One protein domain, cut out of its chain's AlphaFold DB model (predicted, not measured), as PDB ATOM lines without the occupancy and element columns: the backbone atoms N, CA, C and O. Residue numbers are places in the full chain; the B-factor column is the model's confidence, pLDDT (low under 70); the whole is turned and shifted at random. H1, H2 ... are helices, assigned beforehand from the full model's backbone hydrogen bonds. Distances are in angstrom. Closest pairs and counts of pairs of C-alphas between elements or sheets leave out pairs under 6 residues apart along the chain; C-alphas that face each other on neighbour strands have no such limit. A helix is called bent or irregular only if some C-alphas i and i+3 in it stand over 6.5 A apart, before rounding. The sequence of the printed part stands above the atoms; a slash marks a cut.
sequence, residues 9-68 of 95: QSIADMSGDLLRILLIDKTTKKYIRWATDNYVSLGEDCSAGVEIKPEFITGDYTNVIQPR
ATOM      1  N   GLN A   9     155.939 161.674  53.388       96.69
ATOM      2  CA  GLN A   9     156.135 161.278  54.782       96.69
ATOM      3  C   GLN A   9     155.763 162.404  55.744       96.69
ATOM      4  O   GLN A   9     155.065 162.161  56.722       96.69
ATOM      5  N   SER A  10     156.129 163.649  55.428       96.38
ATOM      6  CA  SER A  10     155.784 164.809  56.253       96.38
ATOM      7  C   SER A  10     154.266 165.007  56.357       96.38
ATOM      8  O   SER A  10     153.758 165.409  57.403       96.38
ATOM      9  N   ILE A  11     153.521 164.700  55.288       96.31
ATOM     10  CA  ILE A  11     152.052 164.738  55.298       96.31
ATOM     11  C   ILE A  11     151.500 163.573  56.124       96.31
ATOM     12  O   ILE A  11     150.591 163.777  56.928       96.31
ATOM     13  N   ALA A  12     152.043 162.366  55.945       97.06
ATOM     14  CA  ALA A  12     151.635 161.177  56.689       97.06
ATOM     15  C   ALA A  12     151.828 161.353  58.204       97.06
ATOM     16  O   ALA A  12     150.927 161.017  58.974       97.06
ATOM     17  N   ASP A  13     152.963 161.928  58.611       97.69
ATOM     18  CA  ASP A  13     153.312 162.222  60.004       97.69
ATOM     19  C   ASP A  13     152.388 163.284  60.611       97.69
ATOM     20  O   ASP A  13     152.020 163.200  61.783       97.69
ATOM     21  N   MET A  14     151.972 164.271  59.810       97.19
ATOM     22  CA  MET A  14     150.987 165.269  60.227       97.19
ATOM     23  C   MET A  14     149.597 164.645  60.395       97.19
ATOM     24  O   MET A  14     148.903 164.916  61.376       97.19
ATOM     25  N   SER A  15     149.164 163.842  59.419       97.94
ATOM     26  CA  SER A  15     147.921 163.076  59.466       97.94
ATOM     27  C   SER A  15     147.863 162.050  58.333       97.94
ATOM     28  O   SER A  15     147.750 162.391  57.152       97.94
ATOM     29  N   GLY A  16     147.809 160.765  58.693       96.75
ATOM     30  CA  GLY A  16     147.604 159.692  57.719       96.75
ATOM     31  C   GLY A  16     146.276 159.812  56.960       96.75
ATOM     32  O   GLY A  16     146.200 159.455  55.787       96.75
ATOM     33  N   ASP A  17     145.232 160.357  57.588       97.56
ATOM     34  CA  ASP A  17     143.938 160.565  56.929       97.56
ATOM     35  C   ASP A  17     143.984 161.711  55.922       97.56
ATOM     36  O   ASP A  17     143.367 161.614  54.861       97.56
ATOM     37  N   LEU A  18     144.766 162.759  56.204       97.75
ATOM     38  CA  LEU A  18     145.014 163.827  55.240       97.75
ATOM     39  C   LEU A  18     145.667 163.265  53.975       97.75
ATOM     40  O   LEU A  18     145.164 163.508  52.878       97.75
ATOM     41  N   LEU A  19     146.727 162.462  54.121       97.38
ATOM     42  CA  LEU A  19     147.388 161.834  52.976       97.38
ATOM     43  C   LEU A  19     146.412 160.962  52.172       97.38
ATOM     44  O   LEU A  19     146.340 161.078  50.948       97.38
ATOM     45  N   ARG A  20     145.588 160.149  52.846       97.69
ATOM     46  CA  ARG A  20     144.555 159.343  52.173       97.69
ATOM     47  C   ARG A  20     143.581 160.213  51.387       97.69
ATOM     48  O   ARG A  20     143.305 159.899  50.236       97.69
ATOM     49  N   ILE A  21     143.088 161.311  51.962       97.69
ATOM     50  CA  ILE A  21     142.145 162.230  51.299       97.69
ATOM     51  C   ILE A  21     142.753 162.858  50.039       97.69
ATOM     52  O   ILE A  21     142.038 163.010  49.035       97.69
ATOM     53  N   LEU A  22     144.036 163.225  50.092       96.44
ATOM     54  CA  LEU A  22     144.775 163.802  48.965       96.44
ATOM     55  C   LEU A  22     144.947 162.798  47.817       96.44
ATOM     56  O   LEU A  22     144.876 163.192  46.656       96.44
ATOM     57  N   LEU A  23     145.080 161.508  48.130       96.94
ATOM     58  CA  LEU A  23     145.205 160.440  47.136       96.94
ATOM     59  C   LEU A  23     143.873 159.996  46.516       96.94
ATOM     60  O   LEU A  23     143.891 159.193  45.589       96.94
ATOM     61  N   ILE A  24     142.714 160.471  46.990       98.19
ATOM     62  CA  ILE A  24     141.416 160.067  46.425       98.19
ATOM     63  C   ILE A  24     141.140 160.773  45.095       98.19
ATOM     64  O   ILE A  24     140.932 161.993  45.059       98.19
ATOM     65  N   ASP A  25     140.971 159.978  44.037       97.31
ATOM     66  CA  ASP A  25     140.362 160.413  42.786       97.31
ATOM     67  C   ASP A  25     138.885 160.763  43.022       97.31
ATOM     68  O   ASP A  25     138.059 159.945  43.443       97.31
ATOM     69  N   LYS A  26     138.526 162.014  42.732       96.00
ATOM     70  CA  LYS A  26     137.173 162.521  42.977       96.00
ATOM     71  C   LYS A  26     136.136 161.941  42.017       96.00
ATOM     72  O   LYS A  26     134.952 162.017  42.358       96.00
ATOM     73  N   THR A  27     136.555 161.340  40.901       96.69
ATOM     74  CA  THR A  27     135.662 160.718  39.914       96.69
ATOM     75  C   THR A  27     135.240 159.320  40.355       96.69
ATOM     76  O   THR A  27     134.050 159.046  40.481       96.69
ATOM     77  N   THR A  28     136.203 158.441  40.641       96.38
ATOM     78  CA  THR A  28     135.940 157.037  41.003       96.38
ATOM     79  C   THR A  28     135.748 156.805  42.500       96.38
ATOM     80  O   THR A  28     135.269 155.739  42.885       96.38
ATOM     81  N   LYS A  29     136.112 157.781  43.344       96.81
ATOM     82  CA  LYS A  29     136.162 157.671  44.816       96.81
ATOM     83  C   LYS A  29     137.135 156.603  45.334       96.81
ATOM     84  O   LYS A  29     137.067 156.242  46.505       96.81
ATOM     85  N   LYS A  30     138.040 156.124  44.478       97.50
ATOM     86  CA  LYS A  30     139.164 155.249  44.831       97.50
ATOM     87  C   LYS A  30     140.456 156.061  44.903       97.50
ATOM     88  O   LYS A  30     140.422 157.274  44.684       97.50
ATOM     89  N   TYR A  31     141.586 155.427  45.201       98.25
ATOM     90  CA  TYR A  31     142.868 156.116  45.088       98.25
ATOM     91  C   TYR A  31     143.232 156.381  43.618       98.25
ATOM     92  O   TYR A  31     142.808 155.663  42.708       98.25
ATOM     93  N   ILE A  32     144.006 157.441  43.384       97.56
ATOM     94  CA  ILE A  32     144.584 157.775  42.078       97.56
ATOM     95  C   ILE A  32     145.447 156.601  41.604       97.56
ATOM     96  O   ILE A  32     146.134 155.967  42.399       97.56
ATOM     97  N   ARG A  33     145.424 156.298  40.304       97.19
ATOM     98  CA  ARG A  33     146.276 155.254  39.713       97.19
ATOM     99  C   ARG A  33     147.627 155.808  39.285       97.19
ATOM    100  O   ARG A  33     147.697 156.950  38.838       97.19
ATOM    101  N   TRP A  34     148.660 154.966  39.317       96.00
ATOM    102  CA  TRP A  34     150.000 155.312  38.829       96.00
ATOM    103  C   TRP A  34     149.995 155.802  37.378       96.00
ATOM    104  O   TRP A  34     150.765 156.692  37.024       96.00
ATOM    105  N   ALA A  35     149.130 155.229  36.531       94.50
ATOM    106  CA  ALA A  35     148.918 155.607  35.129       94.50
ATOM    107  C   ALA A  35     150.172 155.548  34.227       94.50
ATOM    108  O   ALA A  35     150.139 155.963  33.067       94.50
ATOM    109  N   THR A  36     151.285 155.014  34.728       90.06
ATOM    110  CA  THR A  36     152.527 154.812  33.989       90.06
ATOM    111  C   THR A  36     153.323 153.659  34.587       90.06
ATOM    112  O   THR A  36     153.345 153.489  35.799       90.06
ATOM    113  N   ASP A  37     154.039 152.918  33.742       92.31
ATOM    114  CA  ASP A  37     154.891 151.806  34.184       92.31
ATOM    115  C   ASP A  37     156.307 152.237  34.595       92.31
ATOM    116  O   ASP A  37     157.168 151.398  34.850       92.31
ATOM    117  N   ASN A  38     156.580 153.543  34.685       88.19
ATOM    118  CA  ASN A  38     157.906 154.037  35.085       88.19
ATOM    119  C   ASN A  38     158.317 153.581  36.494       88.19
ATOM    120  O   ASN A  38     159.498 153.626  36.816       88.19
ATOM    121  N   TYR A  39     157.350 153.168  37.314       90.94
ATOM    122  CA  TYR A  39     157.548 152.770  38.702       90.94
ATOM    123  C   TYR A  39     157.527 151.253  38.906       90.94
ATOM    124  O   TYR A  39     157.766 150.793  40.015       90.94
ATOM    125  N   VAL A  40     157.328 150.460  37.845       93.06
ATOM    126  CA  VAL A  40     157.278 148.986  37.929       93.06
ATOM    127  C   VAL A  40     158.579 148.392  38.474       93.06
ATOM    128  O   VAL A  40     158.561 147.335  39.095       93.06
ATOM    129  N   SER A  41     159.715 149.084  38.323       91.69
ATOM    130  CA  SER A  41     160.985 148.660  38.928       91.69
ATOM    131  C   SER A  41     160.975 148.657  40.462       91.69
ATOM    132  O   SER A  41     161.849 148.037  41.058       91.69
ATOM    133  N   LEU A  42     160.024 149.351  41.098       90.25
ATOM    134  CA  LEU A  42     159.816 149.341  42.550       90.25
ATOM    135  C   LEU A  42     158.911 148.181  43.004       90.25
ATOM    136  O   LEU A  42     158.883 147.867  44.191       90.25
ATOM    137  N   GLY A  43     158.196 147.545  42.070       92.06
ATOM    138  CA  GLY A  43     157.260 146.448  42.306       92.06
ATOM    139  C   GLY A  43     156.105 146.449  41.299       92.06
ATOM    140  O   GLY A  43     155.745 147.489  40.745       92.06
ATOM    141  N   GLU A  44     155.484 145.286  41.069       90.44
ATOM    142  CA  GLU A  44     154.313 145.166  40.177       90.44
ATOM    143  C   GLU A  44     153.093 145.955  40.691       90.44
ATOM    144  O   GLU A  44     152.274 146.436  39.898       90.44
ATOM    145  N   ASP A  45     153.032 146.182  42.007       92.56
ATOM    146  CA  ASP A  45     152.045 147.039  42.674       92.56
ATOM    147  C   ASP A  45     152.198 148.537  42.330       92.56
ATOM    148  O   ASP A  45     151.344 149.354  42.675       92.56
ATOM    149  N   CYS A  46     153.249 148.903  41.592       93.88
ATOM    150  CA  CYS A  46     153.472 150.245  41.055       93.88
ATOM    151  C   CYS A  46     153.265 150.328  39.530       93.88
ATOM    152  O   CYS A  46     153.752 151.250  38.872       93.88
ATOM    153  N   SER A  47     152.560 149.356  38.943       95.88
ATOM    154  CA  SER A  47     152.204 149.364  37.518       95.88
ATOM    155  C   SER A  47     151.085 150.352  37.187       95.88
ATOM    156  O   SER A  47     150.294 150.752  38.044       95.88
ATOM    157  N   ALA A  48     150.976 150.735  35.910       95.44
ATOM    158  CA  ALA A  48     150.078 151.797  35.455       95.44
ATOM    159  C   ALA A  48     148.603 151.604  35.857       95.44
ATOM    160  O   ALA A  48     147.875 152.581  36.050       95.44
ATOM    161  N   GLY A  49     148.148 150.352  35.955       95.75
ATOM    162  CA  GLY A  49     146.770 150.005  36.301       95.75
ATOM    163  C   GLY A  49     146.459 150.022  37.799       95.75
ATOM    164  O   GLY A  49     145.282 149.953  38.157       95.75
ATOM    165  N   VAL A  50     147.479 150.112  38.653       96.81
ATOM    166  CA  VAL A  50     147.357 149.965  40.107       96.81
ATOM    167  C   VAL A  50     147.192 151.326  40.784       96.81
ATOM    168  O   VAL A  50     147.611 152.367  40.276       96.81
ATOM    169  N   GLU A  51     146.502 151.312  41.919       97.62
ATOM    170  CA  GLU A  51     146.227 152.470  42.763       97.62
ATOM    171  C   GLU A  51     147.431 152.833  43.648       97.62
ATOM    172  O   GLU A  51     148.066 151.961  44.239       97.62
ATOM    173  N   ILE A  52     147.712 154.131  43.772       97.25
ATOM    174  CA  ILE A  52     148.752 154.686  44.637       97.25
ATOM    175  C   ILE A  52     148.236 154.644  46.075       97.25
ATOM    176  O   ILE A  52     147.448 155.493  46.497       97.25
ATOM    177  N   LYS A  53     148.665 153.639  46.830       96.38
ATOM    178  CA  LYS A  53     148.372 153.546  48.260       96.38
ATOM    179  C   LYS A  53     149.436 154.289  49.080       96.38
ATOM    180  O   LYS A  53     150.586 154.340  48.638       96.38
ATOM    181  N   PRO A  54     149.099 154.825  50.271       96.25
ATOM    182  CA  PRO A  54     150.054 155.539  51.122       96.25
ATOM    183  C   PRO A  54     151.355 154.767  51.386       96.25
ATOM    184  O   PRO A  54     152.434 155.350  51.363       96.25
ATOM    185  N   GLU A  55     151.272 153.452  51.582       94.62
ATOM    186  CA  GLU A  55     152.424 152.577  51.824       94.62
ATOM    187  C   GLU A  55     153.433 152.520  50.664       94.62
ATOM    188  O   GLU A  55     154.592 152.191  50.892       94.62
ATOM    189  N   PHE A  56     153.033 152.873  49.439       95.38
ATOM    190  CA  PHE A  56     153.915 152.870  48.264       95.38
ATOM    191  C   PHE A  56     154.613 154.208  48.005       95.38
ATOM    192  O   PHE A  56     155.352 154.330  47.031       95.38
ATOM    193  N   ILE A  57     154.360 155.217  48.843       95.94
ATOM    194  CA  ILE A  57     154.929 156.568  48.713       95.94
ATOM    195  C   ILE A  57     155.396 157.139  50.059       95.94
ATOM    196  O   ILE A  57     155.658 158.325  50.172       95.94
ATOM    197  N   THR A  58     155.470 156.314  51.103       96.56
ATOM    198  CA  THR A  58     155.942 156.694  52.445       96.56
ATOM    199  C   THR A  58     157.037 155.732  52.903       96.56
ATOM    200  O   THR A  58     157.333 154.743  52.227       96.56
ATOM    201  N   GLY A  59     157.692 156.024  54.028       95.62
ATOM    202  CA  GLY A  59     158.825 155.252  54.531       95.62
ATOM    203  C   GLY A  59     159.976 155.253  53.526       95.62
ATOM    204  O   GLY A  59     160.408 156.313  53.070       95.62
ATOM    205  N   ASP A  60     160.425 154.067  53.121       93.88
ATOM    206  CA  ASP A  60     161.502 153.902  52.134       93.88
ATOM    207  C   ASP A  60     161.137 154.456  50.739       93.88
ATOM    208  O   ASP A  60     162.022 154.708  49.920       93.88
ATOM    209  N   TYR A  61     159.847 154.700  50.476       93.19
ATOM    210  CA  TYR A  61     159.326 155.203  49.199       93.19
ATOM    211  C   TYR A  61     158.989 156.705  49.198       93.19
ATOM    212  O   TYR A  61     158.393 157.205  48.247       93.19
ATOM    213  N   THR A  62     159.394 157.439  50.234       91.88
ATOM    214  CA  THR A  62     159.040 158.852  50.483       91.88
ATOM    215  C   THR A  62     159.382 159.850  49.366       91.88
ATOM    216  O   THR A  62     158.836 160.935  49.361       91.88
ATOM    217  N   ASN A  63     160.272 159.522  48.426       90.06
ATOM    218  CA  ASN A  63     160.653 160.424  47.323       90.06
ATOM    219  C   ASN A  63     160.329 159.824  45.943       90.06
ATOM    220  O   ASN A  63     160.979 160.133  44.945       90.06
ATOM    221  N   VAL A  64     159.385 158.882  45.875       92.38
ATOM    222  CA  VAL A  64     159.034 158.198  44.620       92.38
ATOM    223  C   VAL A  64     158.233 159.112  43.691       92.38
ATOM    224  O   VAL A  64     158.470 159.147  42.473       92.38
ATOM    225  N   ILE A  65     157.273 159.852  44.240       91.62
ATOM    226  CA  ILE A  65     156.488 160.826  43.487       91.62
ATOM    227  C   ILE A  65     157.135 162.186  43.694       91.62
ATOM    228  O   ILE A  65     157.321 162.633  44.807       91.62
ATOM    229  N   GLN A  66     157.515 162.825  42.590       91.94
ATOM    230  CA  GLN A  66     158.171 164.126  42.623       91.94
ATOM    231  C   GLN A  66     157.703 164.968  41.435       91.94
ATOM    232  O   GLN A  66     157.458 164.414  40.345       91.94
ATOM    233  N   PRO A  67     157.634 166.304  41.582       89.50
ATOM    234  CA  PRO A  67     157.452 167.219  40.471       89.50
ATOM    235  C   PRO A  67     158.474 166.953  39.368       89.50
ATOM    236  O   PRO A  67     159.633 166.620  39.623       89.50
ATOM    237  N   ARG A  68     158.076 167.154  38.106       87.62
ATOM    238  CA  ARG A  68     158.957 166.883  36.957       87.62
ATOM    239  C   ARG A  68     160.304 167.603  37.056       87.62
ATOM    240  O   ARG A  68     161.304 167.030  36.644       87.62
TER     241      ARG A  68
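AT A GLANCE: This is residues 9 to 68 of the 95 residues of an uncharacterized protein of Clostridium sp. AM54-37XD (UniProt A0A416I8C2). This is a model with little regular structure: two short helices, H1 and H2, make a corner at one end, H3 lies at the other end, and a long loop, residues 23 to 36, joins H2 to H3. Residues 43 to 68 run from H3 back through the middle. You will see 60 residues printed with three named helices in the order H1, H2, H3, which hold 19 residues, and no named strand; the class is all helix. The whole is compact, with a radius of gyration of the C-alphas of 11.4 A and spans of 29 by 29 by 21 A.

IN THESE COORDINATES: Find C-alpha 9 at (156.135, 161.278, 54.782); from there H1, residues 9 to 14, runs 8.5 A. H2, residues 16 to 22, runs 10.1 A. H3, residues 37 to 42, runs 10.0 A to C-alpha 42 at (159.816, 149.341, 42.550); it is irregular, with C-alphas 38 and 41 7.3 A apart.

HOW THE PARTS SIT: Look at Ala 12 and Leu 19, whose C-alphas, 5.7 A apart, are the closest of H1 and H2. These helices touch only at the corner, opposite ways at a steep tilt of 68 degrees, only just short of about perpendicular. H3 is apart from both. In H1 and H2 every O i to N i+4 pair is within hydrogen-bond range; in H3 0 of 2 are, beside 2 of 3 O i to N i+3 pairs.

THE WHOLE: The C-alphas of Met 14 and Asp 37 are the two farthest apart, 29.6 A. The link from H1 to H2 is tight, that from H2 to H3 long, with 14 residues. The printed part has no cut, and no printed residue is under 70 in pLDDT.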